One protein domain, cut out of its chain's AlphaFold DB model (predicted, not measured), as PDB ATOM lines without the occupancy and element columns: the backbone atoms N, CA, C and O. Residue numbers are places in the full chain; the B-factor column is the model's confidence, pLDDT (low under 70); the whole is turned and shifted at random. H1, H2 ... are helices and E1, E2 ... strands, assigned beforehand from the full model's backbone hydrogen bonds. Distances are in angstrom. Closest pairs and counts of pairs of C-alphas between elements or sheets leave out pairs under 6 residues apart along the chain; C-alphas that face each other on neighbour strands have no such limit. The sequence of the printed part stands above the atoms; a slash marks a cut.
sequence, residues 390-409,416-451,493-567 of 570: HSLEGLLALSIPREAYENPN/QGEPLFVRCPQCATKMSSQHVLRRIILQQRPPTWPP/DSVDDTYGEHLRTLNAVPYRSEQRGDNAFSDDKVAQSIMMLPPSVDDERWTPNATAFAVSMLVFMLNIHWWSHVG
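Overview. This is residues 390 to 409, 416 to 451 and 493 to 567 of the 570 residues of the protein "Helitron_like_N domain-containing protein" of Phytophthora parasitica (strain INRA-310) (UniProt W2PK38). Three helices, H2, H3 and the long H5, run lengthwise as a triangle with H2 at the corner that touches both others, and H4, about perpendicular to H3 and H5, runs from near H3 to H5 on the side across from H2, so that the four helices make a loose ring; a small strand hairpin, E1 and E2, stands at the end of H2 where residue 433 lies. Residues 401 to 409, of which 403 to 406 belong to H1, stick out from this body, and much of the rest is link. The printed part has 131 residues with five named helices and two named strands, in the order H1, E1, E2, H2, H3, H4, H5; the sheet, E1 then E2, is antiparallel. The class is mostly helix, though only 60 residues are in named elements, under half. It is only just compact, close to loose, with a radius of gyration of the C-alphas of 16.4 A and spans of 49 by 33 by 28 A.

Along the chain. Residues 390 to 402 hold no named element. H1 covers residues 403 to 406, 5.0 A, its first C-alpha at (36.170, -8.839, -25.895). E1 is residues 420 to 423, 8.1 A, and E2 residues 430 to 432, 7.2 A. H2 is residues 433 to 443, 15.6 A, beginning at (22.218, -1.864, -13.653). H3 is residues 498 to 506, 13.1 A, and H4 residues 525 to 531, 9.8 A. H5, residues 544 to 565, measures 31.8 A and ends at (33.485, -9.486, -4.347).

Arrangement. E1 and E2 form a hairpin, with N 421 to O 431 at 3.2 A and N 431 to O 422 at 2.9 A, within hydrogen-bond range. Residues 396 to 397 pair antiparallel with residues 422 to 423 of E1. A tight link joins E2 to H2. H2 touches H3, closest at the C-alphas of Leu 442 and Arg 504, 6.6 A, opposite ways at a shallow tilt of 34 degrees, only just short of steep. H2 touches H5, residues 549 to 556 alone, closest at the C-alphas of Ile 441 and Met 553, 6.9 A, opposite ways at a shallow tilt of 30 degrees. H4 touches H5, residues 550 to 557 alone, about perpendicular at 87 degrees; the C-alphas of Ile 530 and Ala 550 are closest, 6.3 A. H3 and H5 are apart. Every O i to N i+4 pair is within hydrogen-bond range in H2, H4 and H5; H3 has 4 of 5, and H1 is too short for one.

Size, cuts and confidence. The C-alphas of Glu 406 and Asp 493, the two farthest apart, are 51.7 A apart. Residues 410 to 415 and 452 to 492 are not printed; the gaps are 13.9 A from C-alpha 409 to 416 and 11.2 A from C-alpha 451 to 493. The links H3 to H4 and H4 to H5 are long. The mean pLDDT of the printed part is 77.9; 33 residues are under 70, among them 403 to 409, 511 to 518, 534 to 540 and 562 to 567.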
ATOM      1  N   HIS A 390      11.537   9.929 -19.299       85.69
ATOM      2  CA  HIS A 390      10.912   8.750 -19.914       85.69
ATOM      3  C   HIS A 390      10.864   7.547 -18.962       85.69
ATOM      4  O   HIS A 390      11.835   7.328 -18.238       85.69
ATOM      5  N   SER A 391       9.803   6.737 -19.009       84.38
ATOM      6  CA  SER A 391       9.680   5.517 -18.192       84.38
ATOM      7  C   SER A 391      10.846   4.545 -18.426       84.38
ATOM      8  O   SER A 391      11.288   4.332 -19.558       84.38
ATOM      9  N   LEU A 392      11.358   3.949 -17.349       74.56
ATOM     10  CA  LEU A 392      12.412   2.936 -17.386       74.56
ATOM     11  C   LEU A 392      11.882   1.519 -17.649       74.56
ATOM     12  O   LEU A 392      12.687   0.618 -17.870       74.56
ATOM     13  N   GLU A 393      10.564   1.315 -17.728       75.94
ATOM     14  CA  GLU A 393       9.968   0.023 -18.117       75.94
ATOM     15  C   GLU A 393      10.421  -0.440 -19.517       75.94
ATOM     16  O   GLU A 393      10.474  -1.635 -19.797       75.94
ATOM     17  N   GLY A 394      10.797   0.500 -20.393       76.12
ATOM     18  CA  GLY A 394      11.302   0.245 -21.747       76.12
ATOM     19  C   GLY A 394      12.830   0.271 -21.885       76.12
ATOM     20  O   GLY A 394      13.330   0.558 -22.976       76.12
ATOM     21  N   LEU A 395      13.589   0.065 -20.802       84.06
ATOM     22  CA  LEU A 395      15.055   0.060 -20.848       84.06
ATOM     23  C   LEU A 395      15.588  -0.956 -21.869       84.06
ATOM     24  O   LEU A 395      15.208  -2.123 -21.884       84.06
ATOM     25  N   LEU A 396      16.522  -0.509 -22.711       87.00
ATOM     26  CA  LEU A 396      17.149  -1.364 -23.713       87.00
ATOM     27  C   LEU A 396      18.448  -1.938 -23.154       87.00
ATOM     28  O   LEU A 396      19.356  -1.177 -22.806       87.00
ATOM     29  N   ALA A 397      18.554  -3.266 -23.115       86.69
ATOM     30  CA  ALA A 397      19.789  -3.949 -22.753       86.69
ATOM     31  C   ALA A 397      20.912  -3.613 -23.750       86.69
ATOM     32  O   ALA A 397      20.707  -3.572 -24.967       86.69
ATOM     33  N   LEU A 398      22.105  -3.355 -23.224       85.56
ATOM     34  CA  LEU A 398      23.334  -3.245 -23.996       85.56
ATOM     35  C   LEU A 398      23.940  -4.639 -24.147       85.56
ATOM     36  O   LEU A 398      23.968  -5.426 -23.203       85.56
ATOM     37  N   SER A 399      24.441  -4.940 -25.340       81.50
ATOM     38  CA  SER A 399      25.188  -6.170 -25.585       81.50
ATOM     39  C   SER A 399      26.490  -6.163 -24.790       81.50
ATOM     40  O   SER A 399      27.231  -5.178 -24.833       81.50
ATOM     41  N   ILE A 400      26.788  -7.277 -24.123       76.06
ATOM     42  CA  ILE A 400      28.102  -7.501 -23.514       76.06
ATOM     43  C   ILE A 400      29.144  -7.520 -24.650       76.06
ATOM     44  O   ILE A 400      28.949  -8.275 -25.608       76.06
ATOM     45  N   PRO A 401      30.203  -6.687 -24.594       69.75
ATOM     46  CA  PRO A 401      31.246  -6.661 -25.618       69.75
ATOM     47  C   PRO A 401      31.877  -8.042 -25.804       69.75
ATOM     48  O   PRO A 401      32.077  -8.772 -24.833       69.75
ATOM     49  N   ARG A 402      32.197  -8.413 -27.046       71.50
ATOM     50  CA  ARG A 402      32.745  -9.742 -27.360       71.50
ATOM     51  C   ARG A 402      34.094  -9.968 -26.673       71.50
ATOM     52  O   ARG A 402      34.381 -11.062 -26.202       71.50
ATOM     53  N   GLU A 403      34.860  -8.895 -26.536       65.81
ATOM     54  CA  GLU A 403      36.170  -8.839 -25.895       65.81
ATOM     55  C   GLU A 403      36.105  -9.253 -24.415       65.81
ATOM     56  O   GLU A 403      37.065  -9.814 -23.891       65.81
ATOM     57  N   ALA A 404      34.957  -9.046 -23.751       63.91
ATOM     58  CA  ALA A 404      34.744  -9.469 -22.368       63.91
ATOM     59  C   ALA A 404      34.622 -10.998 -22.218       63.91
ATOM     60  O   ALA A 404      34.902 -11.520 -21.142       63.91
ATOM     61  N   TYR A 405      34.230 -11.717 -23.277       66.62
ATOM     62  CA  TYR A 405      34.202 -13.186 -23.292       66.62
ATOM     63  C   TYR A 405      35.556 -13.794 -23.664       66.62
ATOM     64  O   TYR A 405      35.856 -14.917 -23.269       66.62
ATOM     65  N   GLU A 406      36.358 -13.076 -24.452       69.81
ATOM     66  CA  GLU A 406      37.635 -13.569 -24.981       69.81
ATOM     67  C   GLU A 406      38.790 -13.373 -23.990       69.81
ATOM     68  O   GLU A 406      39.723 -14.174 -23.967       69.81
ATOM     69  N   ASN A 407      38.728 -12.340 -23.145       62.69
ATOM     70  CA  ASN A 407      39.712 -12.116 -22.093       62.69
ATOM     71  C   ASN A 407      39.058 -11.461 -20.855       62.69
ATOM     72  O   ASN A 407      38.863 -10.242 -20.847       62.69
ATOM     73  N   PRO A 408      38.786 -12.226 -19.777       58.34
ATOM     74  CA  PRO A 408      38.174 -11.694 -18.555       58.34
ATOM     75  C   PRO A 408      39.024 -10.612 -17.863       58.34
ATOM     76  O   PRO A 408      38.505  -9.804 -17.093       58.34
ATOM     77  N   ASN A 409      40.320 -10.535 -18.186       56.34
ATOM     78  CA  ASN A 409      41.259  -9.563 -17.633       56.34
ATOM     79  C   ASN A 409      41.495  -8.340 -18.542       56.34
ATOM     80  O   ASN A 409      42.084  -7.360 -18.084       56.34
ATOM     81  N   GLN A 416      37.614   2.020 -13.083       56.12
ATOM     82  CA  GLN A 416      37.159   2.280 -11.702       56.12
ATOM     83  C   GLN A 416      35.623   2.404 -11.576       56.12
ATOM     84  O   GLN A 416      35.111   2.510 -10.468       56.12
ATOM     85  N   GLY A 417      34.882   2.384 -12.691       63.88
ATOM     86  CA  GLY A 417      33.432   2.586 -12.724       63.88
ATOM     87  C   GLY A 417      32.615   1.315 -12.967       63.88
ATOM     88  O   GLY A 417      33.104   0.299 -13.459       63.88
ATOM     89  N   GLU A 418      31.325   1.398 -12.649       74.56
ATOM     90  CA  GLU A 418      30.351   0.336 -12.905       74.56
ATOM     91  C   GLU A 418      30.138   0.105 -14.412       74.56
ATOM     92  O   GLU A 418      30.015   1.072 -15.174       74.56
ATOM     93  N   PRO A 419      30.029  -1.153 -14.870       74.94
ATOM     94  CA  PRO A 419      29.772  -1.438 -16.273       74.94
ATOM     95  C   PRO A 419      28.368  -0.999 -16.693       74.94
ATOM     96  O   PRO A 419      27.373  -1.170 -15.983       74.94
ATOM     97  N   LEU A 420      28.301  -0.434 -17.895       83.56
ATOM     98  CA  LEU A 420      27.070   0.058 -18.498       83.56
ATOM     99  C   LEU A 420      26.350  -1.103 -19.186       83.56
ATOM    100  O   LEU A 420      26.850  -1.642 -20.172       83.56
ATOM    101  N   PHE A 421      25.160  -1.449 -18.696       83.75
ATOM    102  CA  PHE A 421      24.388  -2.592 -19.199       83.75
ATOM    103  C   PHE A 421      23.049  -2.220 -19.813       83.75
ATOM    104  O   PHE A 421      22.444  -3.048 -20.488       83.75
ATOM    105  N   VAL A 422      22.572  -0.993 -19.621       87.44
ATOM    106  CA  VAL A 422      21.278  -0.569 -20.157       87.44
ATOM    107  C   VAL A 422      21.356   0.848 -20.713       87.44
ATOM    108  O   VAL A 422      22.232   1.636 -20.348       87.44
ATOM    109  N   ARG A 423      20.444   1.191 -21.625       90.62
ATOM    110  CA  ARG A 423      20.282   2.554 -22.142       90.62
ATOM    111  C   ARG A 423      18.822   2.981 -22.165       90.62
ATOM    112  O   ARG A 423      17.934   2.181 -22.463       90.62
ATOM    113  N   CYS A 424      18.589   4.264 -21.910       89.75
ATOM    114  CA  CYS A 424      17.267   4.863 -22.059       89.75
ATOM    115  C   CYS A 424      16.842   4.839 -23.542       89.75
ATOM    116  O   CYS A 424      17.620   5.284 -24.390       89.75
ATOM    117  N   PRO A 425      15.624   4.375 -23.876       89.56
ATOM    118  CA  PRO A 425      15.161   4.334 -25.265       89.56
ATOM    119  C   PRO A 425      14.983   5.733 -25.874       89.56
ATOM    120  O   PRO A 425      15.161   5.890 -27.078       89.56
ATOM    121  N   GLN A 426      14.681   6.752 -25.059       91.19
ATOM    122  CA  GLN A 426      14.410   8.109 -25.542       91.19
ATOM    123  C   GLN A 426      15.675   8.970 -25.667       91.19
ATOM    124  O   GLN A 426      15.944   9.506 -26.736       91.19
ATOM    125  N   CYS A 427      16.465   9.120 -24.599       91.56
ATOM    126  CA  CYS A 427      17.655   9.986 -24.619       91.56
ATOM    127  C   CYS A 427      18.968   9.246 -24.899       91.56
ATOM    128  O   CYS A 427      20.026   9.869 -24.899       91.56
ATOM    129  N   ALA A 428      18.923   7.924 -25.097       90.56
ATOM    130  CA  ALA A 428      20.083   7.059 -25.321       90.56
ATOM    131  C   ALA A 428      21.152   7.075 -24.207       90.56
ATOM    132  O   ALA A 428      22.196   6.437 -24.368       90.56
ATOM    133  N   THR A 429      20.898   7.737 -23.069       90.25
ATOM    134  CA  THR A 429      21.806   7.736 -21.918       90.25
ATOM    135  C   THR A 429      22.030   6.307 -21.453       90.25
ATOM    136  O   THR A 429      21.079   5.596 -21.116       90.25
ATOM    137  N   LYS A 430      23.296   5.894 -21.460       89.75
ATOM    138  CA  LYS A 430      23.749   4.600 -20.956       89.75
ATOM    139  C   LYS A 430      23.907   4.687 -19.445       89.75
ATOM    140  O   LYS A 430      24.383   5.704 -18.953       89.75
ATOM    141  N   MET A 431      23.529   3.635 -18.738       87.69
ATOM    142  CA  MET A 431      23.617   3.552 -17.282       87.69
ATOM    143  C   MET A 431      23.959   2.121 -16.854       87.69
ATOM    144  O   MET A 431      23.754   1.160 -17.608       87.69
ATOM    145  N   SER A 432      24.521   1.980 -15.657       84.75
ATOM    146  CA  SER A 432      24.733   0.671 -15.037       84.75
ATOM    147  C   SER A 432      23.405   0.089 -14.537       84.75
ATOM    148  O   SER A 432      22.436   0.817 -14.304       84.75
ATOM    149  N   SER A 433      23.352  -1.230 -14.341       81.06
ATOM    150  CA  SER A 433      22.218  -1.864 -13.653       81.06
ATOM    151  C   SER A 433      22.074  -1.331 -12.222       81.06
ATOM    152  O   SER A 433      20.966  -1.047 -11.778       81.06
ATOM    153  N   GLN A 434      23.195  -1.091 -11.536       82.69
ATOM    154  CA  GLN A 434      23.219  -0.541 -10.179       82.69
ATOM    155  C   GLN A 434      22.625   0.866 -10.090       82.69
ATOM    156  O   GLN A 434      21.877   1.159  -9.160       82.69
ATOM    157  N   HIS A 435      22.897   1.735 -11.067       85.50
ATOM    158  CA  HIS A 435      22.299   3.070 -11.135       85.50
ATOM    159  C   HIS A 435      20.763   3.000 -11.191       85.50
ATOM    160  O   HIS A 435      20.075   3.755 -10.498       85.50
ATOM    161  N   VAL A 436      20.220   2.061 -11.976       85.94
ATOM    162  CA  VAL A 436      18.769   1.836 -12.086       85.94
ATOM    163  C   VAL A 436      18.194   1.307 -10.774       85.94
ATOM    164  O   VAL A 436      17.204   1.848 -10.286       85.94
ATOM    165  N   LEU A 437      18.837   0.308 -10.166       86.69
ATOM    166  CA  LEU A 437      18.403  -0.278  -8.894       86.69
ATOM    167  C   LEU A 437      18.372   0.750  -7.759       86.69
ATOM    168  O   LEU A 437      17.349   0.902  -7.090       86.69
ATOM    169  N   ARG A 438      19.455   1.524  -7.600       88.31
ATOM    170  CA  ARG A 438      19.526   2.634  -6.635       88.31
ATOM    171  C   ARG A 438      18.392   3.614  -6.841       88.31
ATOM    172  O   ARG A 438      17.776   4.055  -5.880       88.31
ATOM    173  N   ARG A 439      18.101   3.948  -8.098       87.62
ATOM    174  CA  ARG A 439      17.038   4.887  -8.435       87.62
ATOM    175  C   ARG A 439      15.666   4.372  -8.014       87.62
ATOM    176  O   ARG A 439      14.925   5.133  -7.402       87.62
ATOM    177  N   ILE A 440      15.352   3.114  -8.321       88.38
ATOM    178  CA  ILE A 440      14.083   2.482  -7.932       88.38
ATOM    179  C   ILE A 440      13.918   2.533  -6.414       88.38
ATOM    180  O   ILE A 440      12.908   3.023  -5.910       88.38
ATOM    181  N   ILE A 441      14.958   2.131  -5.684       90.06
ATOM    182  CA  ILE A 441      14.947   2.103  -4.220       90.06
ATOM    183  C   ILE A 441      14.813   3.509  -3.636       90.06
ATOM    184  O   ILE A 441      13.970   3.735  -2.776       90.06
ATOM    185  N   LEU A 442      15.595   4.479  -4.114       89.56
ATOM    186  CA  LEU A 442      15.577   5.850  -3.591       89.56
ATOM    187  C   LEU A 442      14.283   6.609  -3.911       89.56
ATOM    188  O   LEU A 442      13.907   7.498  -3.144       89.56
ATOM    189  N   GLN A 443      13.611   6.289  -5.023       87.50
ATOM    190  CA  GLN A 443      12.311   6.876  -5.362       87.50
ATOM    191  C   GLN A 443      11.167   6.295  -4.534       87.50
ATOM    192  O   GLN A 443      10.224   7.016  -4.228       87.50
ATOM    193  N   GLN A 444      11.253   5.020  -4.155       87.88
ATOM    194  CA  GLN A 444      10.232   4.353  -3.338       87.88
ATOM    195  C   GLN A 444      10.593   4.323  -1.847       87.88
ATOM    196  O   GLN A 444       9.905   3.688  -1.047       87.88
ATOM    197  N   ARG A 445      11.656   5.043  -1.465       88.31
ATOM    198  CA  ARG A 445      12.119   5.186  -0.086       88.31
ATOM    199  C   ARG A 445      11.067   5.907   0.767       88.31
ATOM    200  O   ARG A 445      10.673   7.021   0.417       88.31
ATOM    201  N   PRO A 446      10.628   5.316   1.892       85.19
ATOM    202  CA  PRO A 446       9.751   5.993   2.840       85.19
ATOM    203  C   PRO A 446      10.425   7.233   3.454       85.19
ATOM    204  O   PRO A 446      11.634   7.211   3.680       85.19
ATOM    205  N   PRO A 447       9.663   8.290   3.790       82.06
ATOM    206  CA  PRO A 447      10.213   9.515   4.384       82.06
ATOM    207  C   PRO A 447      10.757   9.307   5.806       82.06
ATOM    208  O   PRO A 447      11.577  10.090   6.278       82.06
ATOM    209  N   THR A 448      10.284   8.268   6.496       82.38
ATOM    210  CA  THR A 448      10.761   7.854   7.815       82.38
ATOM    211  C   THR A 448      10.830   6.334   7.884       82.38
ATOM    212  O   THR A 448       9.996   5.631   7.306       82.38
ATOM    213  N   TRP A 449      11.824   5.821   8.609       82.00
ATOM    214  CA  TRP A 449      11.963   4.391   8.875       82.00
ATOM    215  C   TRP A 449      12.187   4.119  10.371       82.00
ATOM    216  O   TRP A 449      13.013   4.804  10.977       82.00
ATOM    217  N   PRO A 450      11.529   3.102  10.963       80.31
ATOM    218  CA  PRO A 450      10.487   2.261  10.367       80.31
ATOM    219  C   PRO A 450       9.148   3.012  10.216       80.31
ATOM    220  O   PRO A 450       8.840   3.891  11.023       80.31
ATOM    221  N   PRO A 451       8.319   2.674   9.211       77.81
ATOM    222  CA  PRO A 451       6.961   3.196   9.134       77.81
ATOM    223  C   PRO A 451       6.099   2.634  10.281       77.81
ATOM    224  O   PRO A 451       6.376   1.532  10.773       77.81
ATOM    225  N   ASP A 493      14.629   5.152  17.146       58.00
ATOM    226  CA  ASP A 493      14.477   6.529  16.684       58.00
ATOM    227  C   ASP A 493      14.155   6.518  15.189       58.00
ATOM    228  O   ASP A 493      14.818   5.826  14.407       58.00
ATOM    229  N   SER A 494      13.108   7.245  14.793       64.38
ATOM    230  CA  SER A 494      12.750   7.357  13.385       64.38
ATOM    231  C   SER A 494      13.919   7.994  12.644       64.38
ATOM    232  O   SER A 494      14.250   9.155  12.893       64.38
ATOM    233  N   VAL A 495      14.533   7.244  11.738       70.88
ATOM    234  CA  VAL A 495      15.580   7.777  10.873       70.88
ATOM    235  C   VAL A 495      14.886   8.604   9.800       70.88
ATOM    236  O   VAL A 495      14.035   8.082   9.070       70.88
ATOM    237  N   ASP A 496      15.208   9.893   9.745       73.25
ATOM    238  CA  ASP A 496      14.729  10.774   8.687       73.25
ATOM    239  C   ASP A 496      15.454  10.510   7.357       73.25
ATOM    240  O   ASP A 496      16.456   9.795   7.266       73.25
ATOM    241  N   ASP A 497      14.914  11.070   6.281       77.75
ATOM    242  CA  ASP A 497      15.418  10.846   4.931       77.75
ATOM    243  C   ASP A 497      16.611  11.746   4.546       77.75
ATOM    244  O   ASP A 497      16.968  11.845   3.371       77.75
ATOM    245  N   THR A 498      17.272  12.401   5.508       80.81
ATOM    246  CA  THR A 498      18.347  13.367   5.215       80.81
ATOM    247  C   THR A 498      19.507  12.714   4.459       80.81
ATOM    248  O   THR A 498      19.997  13.254   3.467       80.81
ATOM    249  N   TYR A 499      19.923  11.513   4.875       86.06
ATOM    250  CA  TYR A 499      20.963  10.759   4.163       86.06
ATOM    251  C   TYR A 499      20.459  10.194   2.823       86.06
ATOM    252  O   TYR A 499      21.224  10.073   1.867       86.06
ATOM    253  N   GLY A 500      19.156   9.920   2.703       85.62
ATOM    254  CA  GLY A 500      18.539   9.521   1.438       85.62
ATOM    255  C   GLY A 500      18.664  10.594   0.358       85.62
ATOM    256  O   GLY A 500      18.939  10.267  -0.796       85.62
ATOM    257  N   GLU A 501      18.567  11.874   0.725       85.75
ATOM    258  CA  GLU A 501      18.774  12.987  -0.209       85.75
ATOM    259  C   GLU A 501      20.226  13.080  -0.703       85.75
ATOM    260  O   GLU A 501      20.486  13.312  -1.891       85.75
ATOM    261  N   HIS A 502      21.189  12.805   0.181       87.75
ATOM    262  CA  HIS A 502      22.591  12.672  -0.209       87.75
ATOM    263  C   HIS A 502      22.783  11.533  -1.224       87.75
ATOM    264  O   HIS A 502      23.396  11.737  -2.274       87.75
ATOM    265  N   LEU A 503      22.174  10.367  -0.983       88.69
ATOM    266  CA  LEU A 503      22.222   9.235  -1.913       88.69
ATOM    267  C   LEU A 503      21.554   9.546  -3.263       88.69
ATOM    268  O   LEU A 503      22.061   9.131  -4.307       88.69
ATOM    269  N   ARG A 504      20.449  10.309  -3.281       89.06
ATOM    270  CA  ARG A 504      19.826  10.789  -4.532       89.06
ATOM    271  C   ARG A 504      20.762  11.696  -5.320       89.06
ATOM    272  O   ARG A 504      20.829  11.576  -6.542       89.06
ATOM    273  N   THR A 505      21.498  12.561  -4.626       87.19
ATOM    274  CA  THR A 505      22.494  13.449  -5.237       87.19
ATOM    275  C   THR A 505      23.649  12.649  -5.837       87.19
ATOM    276  O   THR A 505      24.029  12.890  -6.981       87.19
ATOM    277  N   LEU A 506      24.157  11.642  -5.119       83.94
ATOM    278  CA  LEU A 506      25.184  10.733  -5.640       83.94
ATOM    279  C   LEU A 506      24.693   9.952  -6.868       83.94
ATOM    280  O   LEU A 506      25.436   9.770  -7.830       83.94
ATOM    281  N   ASN A 507      23.423   9.541  -6.877       86.06
ATOM    282  CA  ASN A 507      22.819   8.827  -8.000       86.06
ATOM    283  C   ASN A 507      22.366   9.749  -9.153       86.06
ATOM    284  O   ASN A 507      21.671   9.287 -10.057       86.06
ATOM    285  N   ALA A 508      22.726  11.041  -9.147       83.69
ATOM    286  CA  ALA A 508      22.331  11.980 -10.199       83.69
ATOM    287  C   ALA A 508      23.090  11.784 -11.522       83.69
ATOM    288  O   ALA A 508      22.610  12.184 -12.585       83.69
ATOM    289  N   VAL A 509      24.267  11.162 -11.464       81.56
ATOM    290  CA  VAL A 509      25.100  10.847 -12.628       81.56
ATOM    291  C   VAL A 509      24.921   9.382 -13.053       81.56
ATOM    292  O   VAL A 509      24.695   8.517 -12.207       81.56
ATOM    293  N   PRO A 510      25.009   9.070 -14.361       73.62
ATOM    294  CA  PRO A 510      24.723   7.729 -14.880       73.62
ATOM    295  C   PRO A 510      25.862   6.721 -14.657       73.62
ATOM    296  O   PRO A 510      25.691   5.533 -14.933       73.62
ATOM    297  N   TYR A 511      27.021   7.191 -14.190       67.94
ATOM    298  CA  TYR A 511      28.171   6.374 -13.829       67.94
ATOM    299  C   TYR A 511      28.676   6.796 -12.450       67.94
ATOM    300  O   TYR A 511      28.706   7.985 -12.131       67.94
ATOM    301  N   ARG A 512      29.076   5.818 -11.641       67.50
ATOM    302  CA  ARG A 512      29.658   6.047 -10.320       67.50
ATOM    303  C   ARG A 512      31.181   6.076 -10.433       67.50
ATOM    304  O   ARG A 512      31.748   5.215 -11.103       67.50
ATOM    305  N   SER A 513      31.816   7.070  -9.814       59.81
ATOM    306  CA  SER A 513      33.280   7.206  -9.764       59.81
ATOM    307  C   SER A 513      33.913   6.616  -8.500       59.81
ATOM    308  O   SER A 513      35.133   6.539  -8.427       59.81
ATOM    309  N   GLU A 514      33.106   6.259  -7.499       62.16
ATOM    310  CA  GLU A 514      33.561   5.615  -6.258       62.16
ATOM    311  C   GLU A 514      34.052   4.186  -6.533       62.16
ATOM    312  O   GLU A 514      33.549   3.521  -7.444       62.16
ATOM    313  N   GLN A 515      35.037   3.716  -5.757       60.38
ATOM    314  CA  GLN A 515      35.624   2.389  -5.948       60.38
ATOM    315  C   GLN A 515      34.606   1.279  -5.636       60.38
ATOM    316  O   GLN A 515      33.620   1.494  -4.936       60.38
ATOM    317  N   ARG A 516      34.848   0.050  -6.120       59.78
ATOM    318  CA  ARG A 516      33.940  -1.096  -5.891       59.78
ATOM    319  C   ARG A 516      33.683  -1.400  -4.405       59.78
ATOM    320  O   ARG A 516      32.621  -1.932  -4.096       59.78
ATOM    321  N   GLY A 517      34.632  -1.082  -3.520       57.47
ATOM    322  CA  GLY A 517      34.491  -1.228  -2.064       57.47
ATOM    323  C   GLY A 517      33.776  -0.058  -1.379       57.47
ATOM    324  O   GLY A 517      33.229  -0.228  -0.292       57.47
ATOM    325  N   ASP A 518      33.706   1.101  -2.034       64.44
ATOM    326  CA  ASP A 518      33.115   2.317  -1.482       64.44
ATOM    327  C   ASP A 518      31.609   2.325  -1.773       64.44
ATOM    328  O   ASP A 518      31.132   2.728  -2.841       64.44
ATOM    329  N   ASN A 519      30.809   1.846  -0.824       74.00
ATOM    330  CA  ASN A 519      29.357   1.855  -0.943       74.00
ATOM    331  C   ASN A 519      28.714   2.841   0.034       74.00
ATOM    332  O   ASN A 519      28.383   2.455   1.136       74.00
ATOM    333  N   ALA A 520      28.381   4.059  -0.398       80.62
ATOM    334  CA  ALA A 520      27.556   4.985   0.391       80.62
ATOM    335  C   ALA A 520      26.272   4.372   1.018       80.62
ATOM    336  O   ALA A 520      25.831   4.822   2.069       80.62
ATOM    337  N   PHE A 521      25.665   3.316   0.449       83.12
ATOM    338  CA  PHE A 521      24.533   2.635   1.105       83.12
ATOM    339  C   PHE A 521      24.928   1.816   2.347       83.12
ATOM    340  O   PHE A 521      24.052   1.503   3.149       83.12
ATOM    341  N   SER A 522      26.205   1.469   2.552       79.69
ATOM    342  CA  SER A 522      26.651   0.807   3.787       79.69
ATOM    343  C   SER A 522      26.513   1.713   5.002       79.69
ATOM    344  O   SER A 522      26.263   1.211   6.095       79.69
ATOM    345  N   ASP A 523      26.622   3.027   4.810       83.62
ATOM    346  CA  ASP A 523      26.502   4.037   5.865       83.62
ATOM    347  C   ASP A 523      25.055   4.507   6.071       83.62
ATOM    348  O   ASP A 523      24.743   5.189   7.054       83.62
ATOM    349  N   ASP A 524      24.143   4.105   5.181       85.69
ATOM    350  CA  ASP A 524      22.732   4.453   5.267       85.69
ATOM    351  C   ASP A 524      22.072   3.784   6.475       85.69
ATOM    352  O   ASP A 524      21.926   2.563   6.566       85.69
ATOM    353  N   LYS A 525      21.607   4.610   7.412       84.25
ATOM    354  CA  LYS A 525      20.970   4.142   8.649       84.25
ATOM    355  C   LYS A 525      19.681   3.365   8.402       84.25
ATOM    356  O   LYS A 525      19.359   2.480   9.197       84.25
ATOM    357  N   VAL A 526      18.968   3.642   7.308       86.69
ATOM    358  CA  VAL A 526      17.773   2.883   6.915       86.69
ATOM    359  C   VAL A 526      18.169   1.483   6.440       86.69
ATOM    360  O   VAL A 526      17.660   0.504   6.986       86.69
ATOM    361  N   ALA A 527      19.134   1.365   5.524       85.19
ATOM    362  CA  ALA A 527      19.684   0.084   5.082       85.19
ATOM    363  C   ALA A 527      20.256  -0.739   6.251       85.19
ATOM    364  O   ALA A 527      19.883  -1.900   6.418       85.19
ATOM    365  N   GLN A 528      21.075  -0.134   7.123       84.44
ATOM    366  CA  GLN A 528      21.586  -0.778   8.344       84.44
ATOM    367  C   GLN A 528      20.445  -1.278   9.240       84.44
ATOM    368  O   GLN A 528      20.469  -2.411   9.717       84.44
ATOM    369  N   SER A 529      19.412  -0.458   9.443       79.81
ATOM    370  CA  SER A 529      18.257  -0.833  10.262       79.81
ATOM    371  C   SER A 529      17.487  -2.015   9.680       79.81
ATOM    372  O   SER A 529      17.025  -2.854  10.456       79.81
ATOM    373  N   ILE A 530      17.359  -2.076   8.348       82.75
ATOM    374  CA  ILE A 530      16.705  -3.160   7.604       82.75
ATOM    375  C   ILE A 530      17.522  -4.457   7.680       82.75
ATOM    376  O   ILE A 530      16.960  -5.501   7.995       82.75
ATOM    377  N   MET A 531      18.841  -4.401   7.473       80.62
ATOM    378  CA  MET A 531      19.727  -5.572   7.600       80.62
ATOM    379  C   MET A 531      19.742  -6.150   9.020       80.62
ATOM    380  O   MET A 531      19.938  -7.345   9.206       80.62
ATOM    381  N   MET A 532      19.508  -5.300  10.022       76.25
ATOM    382  CA  MET A 532      19.414  -5.677  11.432       76.25
ATOM    383  C   MET A 532      17.982  -6.017  11.872       76.25
ATOM    384  O   MET A 532      17.721  -6.088  13.077       76.25
ATOM    385  N   LEU A 533      17.022  -6.144  10.947       72.81
ATOM    386  CA  LEU A 533      15.684  -6.611  11.298       72.81
ATOM    387  C   LEU A 533      15.751  -8.079  11.733       72.81
ATOM    388  O   LEU A 533      16.450  -8.876  11.108       72.81
ATOM    389  N   PRO A 534      15.012  -8.465  12.785       63.28
ATOM    390  CA  PRO A 534      14.884  -9.872  13.117       63.28
ATOM    391  C   PRO A 534      14.223 -10.613  11.941       63.28
ATOM    392  O   PRO A 534      13.275 -10.077  11.357       63.28
ATOM    393  N   PRO A 535      14.669 -11.838  11.600       56.84
ATOM    394  CA  PRO A 535      13.986 -12.659  10.608       56.84
ATOM    395  C   PRO A 535      12.569 -12.939  11.120       56.84
ATOM    396  O   PRO A 535      12.380 -13.653  12.103       56.84
ATOM    397  N   SER A 536      11.571 -12.311  10.504       53.97
ATOM    398  CA  SER A 536      10.163 -12.455  10.870       53.97
ATOM    399  C   SER A 536       9.420 -13.000   9.665       53.97
ATOM    400  O   SER A 536       9.472 -12.407   8.593       53.97
ATOM    401  N   VAL A 537       8.767 -14.147   9.848       44.28
ATOM    402  CA  VAL A 537       8.182 -14.947   8.759       44.28
ATOM    403  C   VAL A 537       6.972 -14.266   8.115       44.28
ATOM    404  O   VAL A 537       6.670 -14.545   6.969       44.28
ATOM    405  N   ASP A 538       6.320 -13.339   8.807       51.88
ATOM    406  CA  ASP A 538       5.273 -12.504   8.226       51.88
ATOM    407  C   ASP A 538       5.024 -11.338   9.172       51.88
ATOM    408  O   ASP A 538       4.456 -11.505  10.253       51.88
ATOM    409  N   ASP A 539       5.497 -10.149   8.809       58.22
ATOM    410  CA  ASP A 539       5.018  -8.932   9.452       58.22
ATOM    411  C   ASP A 539       4.168  -8.135   8.456       58.22
ATOM    412  O   ASP A 539       4.495  -7.013   8.072       58.22
ATOM    413  N   GLU A 540       3.022  -8.715   8.060       65.31
ATOM    414  CA  GLU A 540       1.937  -8.064   7.292       65.31
ATOM    415  C   GLU A 540       1.357  -6.812   7.994       65.31
ATOM    416  O   GLU A 540       0.305  -6.277   7.623       65.31
ATOM    417  N   ARG A 541       1.988  -6.350   9.079       77.06
ATOM    418  CA  ARG A 541       1.656  -5.101   9.754       77.06
ATOM    419  C   ARG A 541       2.230  -3.873   9.070       77.06
ATOM    420  O   ARG A 541       1.728  -2.773   9.316       77.06
ATOM    421  N   TRP A 542       3.243  -4.045   8.228       80.25
ATOM    422  CA  TRP A 542       3.667  -3.012   7.296       80.25
ATOM    423  C   TRP A 542       2.758  -2.961   6.076       80.25
ATOM    424  O   TRP A 542       2.133  -3.945   5.683       80.25
ATOM    425  N   THR A 543       2.664  -1.777   5.472       82.62
ATOM    426  CA  THR A 543       1.971  -1.641   4.192       82.62
ATOM    427  C   THR A 543       2.702  -2.467   3.129       82.62
ATOM    428  O   THR A 543       3.927  -2.593   3.207       82.62
ATOM    429  N   PRO A 544       2.005  -2.974   2.094       83.50
ATOM    430  CA  PRO A 544       2.648  -3.738   1.025       83.50
ATOM    431  C   PRO A 544       3.865  -3.026   0.420       83.50
ATOM    432  O   PRO A 544       4.880  -3.659   0.154       83.50
ATOM    433  N   ASN A 545       3.801  -1.695   0.293       84.94
ATOM    434  CA  ASN A 545       4.911  -0.883  -0.202       84.94
ATOM    435  C   ASN A 545       6.115  -0.848   0.760       84.94
ATOM    436  O   ASN A 545       7.256  -0.945   0.323       84.94
ATOM    437  N   ALA A 546       5.887  -0.741   2.074       84.88
ATOM    438  CA  ALA A 546       6.964  -0.768   3.064       84.88
ATOM    439  C   ALA A 546       7.650  -2.142   3.124       84.88
ATOM    440  O   ALA A 546       8.877  -2.215   3.203       84.88
ATOM    441  N   THR A 547       6.872  -3.220   3.018       84.56
ATOM    442  CA  THR A 547       7.398  -4.585   2.916       84.56
ATOM    443  C   THR A 547       8.191  -4.773   1.622       84.56
ATOM    444  O   THR A 547       9.329  -5.237   1.665       84.56
ATOM    445  N   ALA A 548       7.644  -4.345   0.479       86.00
ATOM    446  CA  ALA A 548       8.334  -4.391  -0.809       86.00
ATOM    447  C   ALA A 548       9.651  -3.599  -0.784       86.00
ATOM    448  O   ALA A 548      10.661  -4.068  -1.317       86.00
ATOM    449  N   PHE A 549       9.669  -2.439  -0.119       89.00
ATOM    450  CA  PHE A 549      10.870  -1.628   0.053       89.00
ATOM    451  C   PHE A 549      11.915  -2.337   0.914       89.00
ATOM    452  O   PHE A 549      13.069  -2.426   0.498       89.00
ATOM    453  N   ALA A 550      11.524  -2.893   2.065       86.94
ATOM    454  CA  ALA A 550      12.439  -3.629   2.938       86.94
ATOM    455  C   ALA A 550      13.083  -4.821   2.220       86.94
ATOM    456  O   ALA A 550      14.305  -4.965   2.231       86.94
ATOM    457  N   VAL A 551      12.269  -5.642   1.552       85.69
ATOM    458  CA  VAL A 551      12.745  -6.808   0.797       85.69
ATOM    459  C   VAL A 551      13.669  -6.372  -0.339       85.69
ATOM    460  O   VAL A 551      14.758  -6.920  -0.489       85.69
ATOM    461  N   SER A 552      13.287  -5.349  -1.104       87.88
ATOM    462  CA  SER A 552      14.115  -4.842  -2.204       87.88
ATOM    463  C   SER A 552      15.431  -4.245  -1.723       87.88
ATOM    464  O   SER A 552      16.455  -4.444  -2.368       87.88
ATOM    465  N   MET A 553      15.431  -3.559  -0.577       87.81
ATOM    466  CA  MET A 553      16.648  -3.045   0.043       87.81
ATOM    467  C   MET A 553      17.576  -4.188   0.472       87.81
ATOM    468  O   MET A 553      18.769  -4.120   0.199       87.81
ATOM    469  N   LEU A 554      17.054  -5.259   1.082       86.38
ATOM    470  CA  LEU A 554      17.857  -6.438   1.441       86.38
ATOM    471  C   LEU A 554      18.486  -7.097   0.209       86.38
ATOM    472  O   LEU A 554      19.688  -7.359   0.194       86.38
ATOM    473  N   VAL A 555      17.688  -7.320  -0.840       83.81
ATOM    474  CA  VAL A 555      18.163  -7.886  -2.112       83.81
ATOM    475  C   VAL A 555      19.235  -6.993  -2.733       83.81
ATOM    476  O   VAL A 555      20.250  -7.486  -3.221       83.81
ATOM    477  N   PHE A 556      19.044  -5.678  -2.688       86.06
ATOM    478  CA  PHE A 556      19.999  -4.713  -3.213       86.06
ATOM    479  C   PHE A 556      21.304  -4.664  -2.418       86.06
ATOM    480  O   PHE A 556      22.371  -4.678  -3.025       86.06
ATOM    481  N   MET A 557      21.246  -4.676  -1.086       84.69
ATOM    482  CA  MET A 557      22.443  -4.732  -0.241       84.69
ATOM    483  C   MET A 557      23.231  -6.022  -0.469       84.69
ATOM    484  O   MET A 557      24.454  -5.972  -0.604       84.69
ATOM    485  N   LEU A 558      22.540  -7.159  -0.609       80.94
ATOM    486  CA  LEU A 558      23.166  -8.421  -1.003       80.94
ATOM    487  C   LEU A 558      23.809  -8.315  -2.391       80.94
ATOM    488  O   LEU A 558      24.930  -8.770  -2.592       80.94
ATOM    489  N   ASN A 559      23.120  -7.694  -3.349       78.38
ATOM    490  CA  ASN A 559      23.625  -7.522  -4.702       78.38
ATOM    491  C   ASN A 559      24.874  -6.628  -4.753       78.38
ATOM    492  O   ASN A 559      25.827  -6.981  -5.443       78.38
ATOM    493  N   ILE A 560      24.905  -5.523  -3.999       76.00
ATOM    494  CA  ILE A 560      26.097  -4.671  -3.877       76.00
ATOM    495  C   ILE A 560      27.254  -5.439  -3.243       76.00
ATOM    496  O   ILE A 560      28.368  -5.375  -3.753       76.00
ATOM    497  N   HIS A 561      26.994  -6.174  -2.159       74.81
ATOM    498  CA  HIS A 561      28.012  -6.995  -1.509       74.81
ATOM    499  C   HIS A 561      28.584  -8.037  -2.478       74.81
ATOM    500  O   HIS A 561      29.796  -8.181  -2.605       74.81
ATOM    501  N   TRP A 562      27.730  -8.709  -3.254       69.75
ATOM    502  CA  TRP A 562      28.207  -9.606  -4.303       69.75
ATOM    503  C   TRP A 562      29.090  -8.871  -5.310       69.75
ATOM    504  O   TRP A 562      30.185  -9.338  -5.612       69.75
ATOM    505  N   TRP A 563      28.649  -7.700  -5.779       67.88
ATOM    506  CA  TRP A 563      29.392  -6.853  -6.714       67.88
ATOM    507  C   TRP A 563      30.771  -6.425  -6.200       67.88
ATOM    508  O   TRP A 563      31.709  -6.378  -7.001       67.88
ATOM    509  N   SER A 564      30.928  -6.155  -4.899       65.69
ATOM    510  CA  SER A 564      32.238  -5.828  -4.322       65.69
ATOM    511  C   SER A 564      33.202  -7.018  -4.349       65.69
ATOM    512  O   SER A 564      34.406  -6.813  -4.479       65.69
ATOM    513  N   HIS A 565      32.688  -8.253  -4.319       59.88
ATOM    514  CA  HIS A 565      33.485  -9.486  -4.347       59.88
ATOM    515  C   HIS A 565      33.764 -10.041  -5.753       59.88
ATOM    516  O   HIS A 565      34.640 -10.889  -5.908       59.88
ATOM    517  N   VAL A 566      33.099  -9.544  -6.805       56.22
ATOM    518  CA  VAL A 566      33.302 -10.048  -8.185       56.22
ATOM    519  C   VAL A 566      34.753  -9.915  -8.665       56.22
ATOM    520  O   VAL A 566      35.164 -10.657  -9.539       56.22
ATOM    521  N   GLY A 567      35.534  -8.970  -8.130       49.69
ATOM    522  CA  GLY A 567      36.942  -8.806  -8.519       49.69
ATOM    523  C   GLY A 567      37.934  -9.732  -7.803       49.69
ATOM    524  O   GLY A 567      39.054  -9.867  -8.287       49.69
TER     525      GLY A 567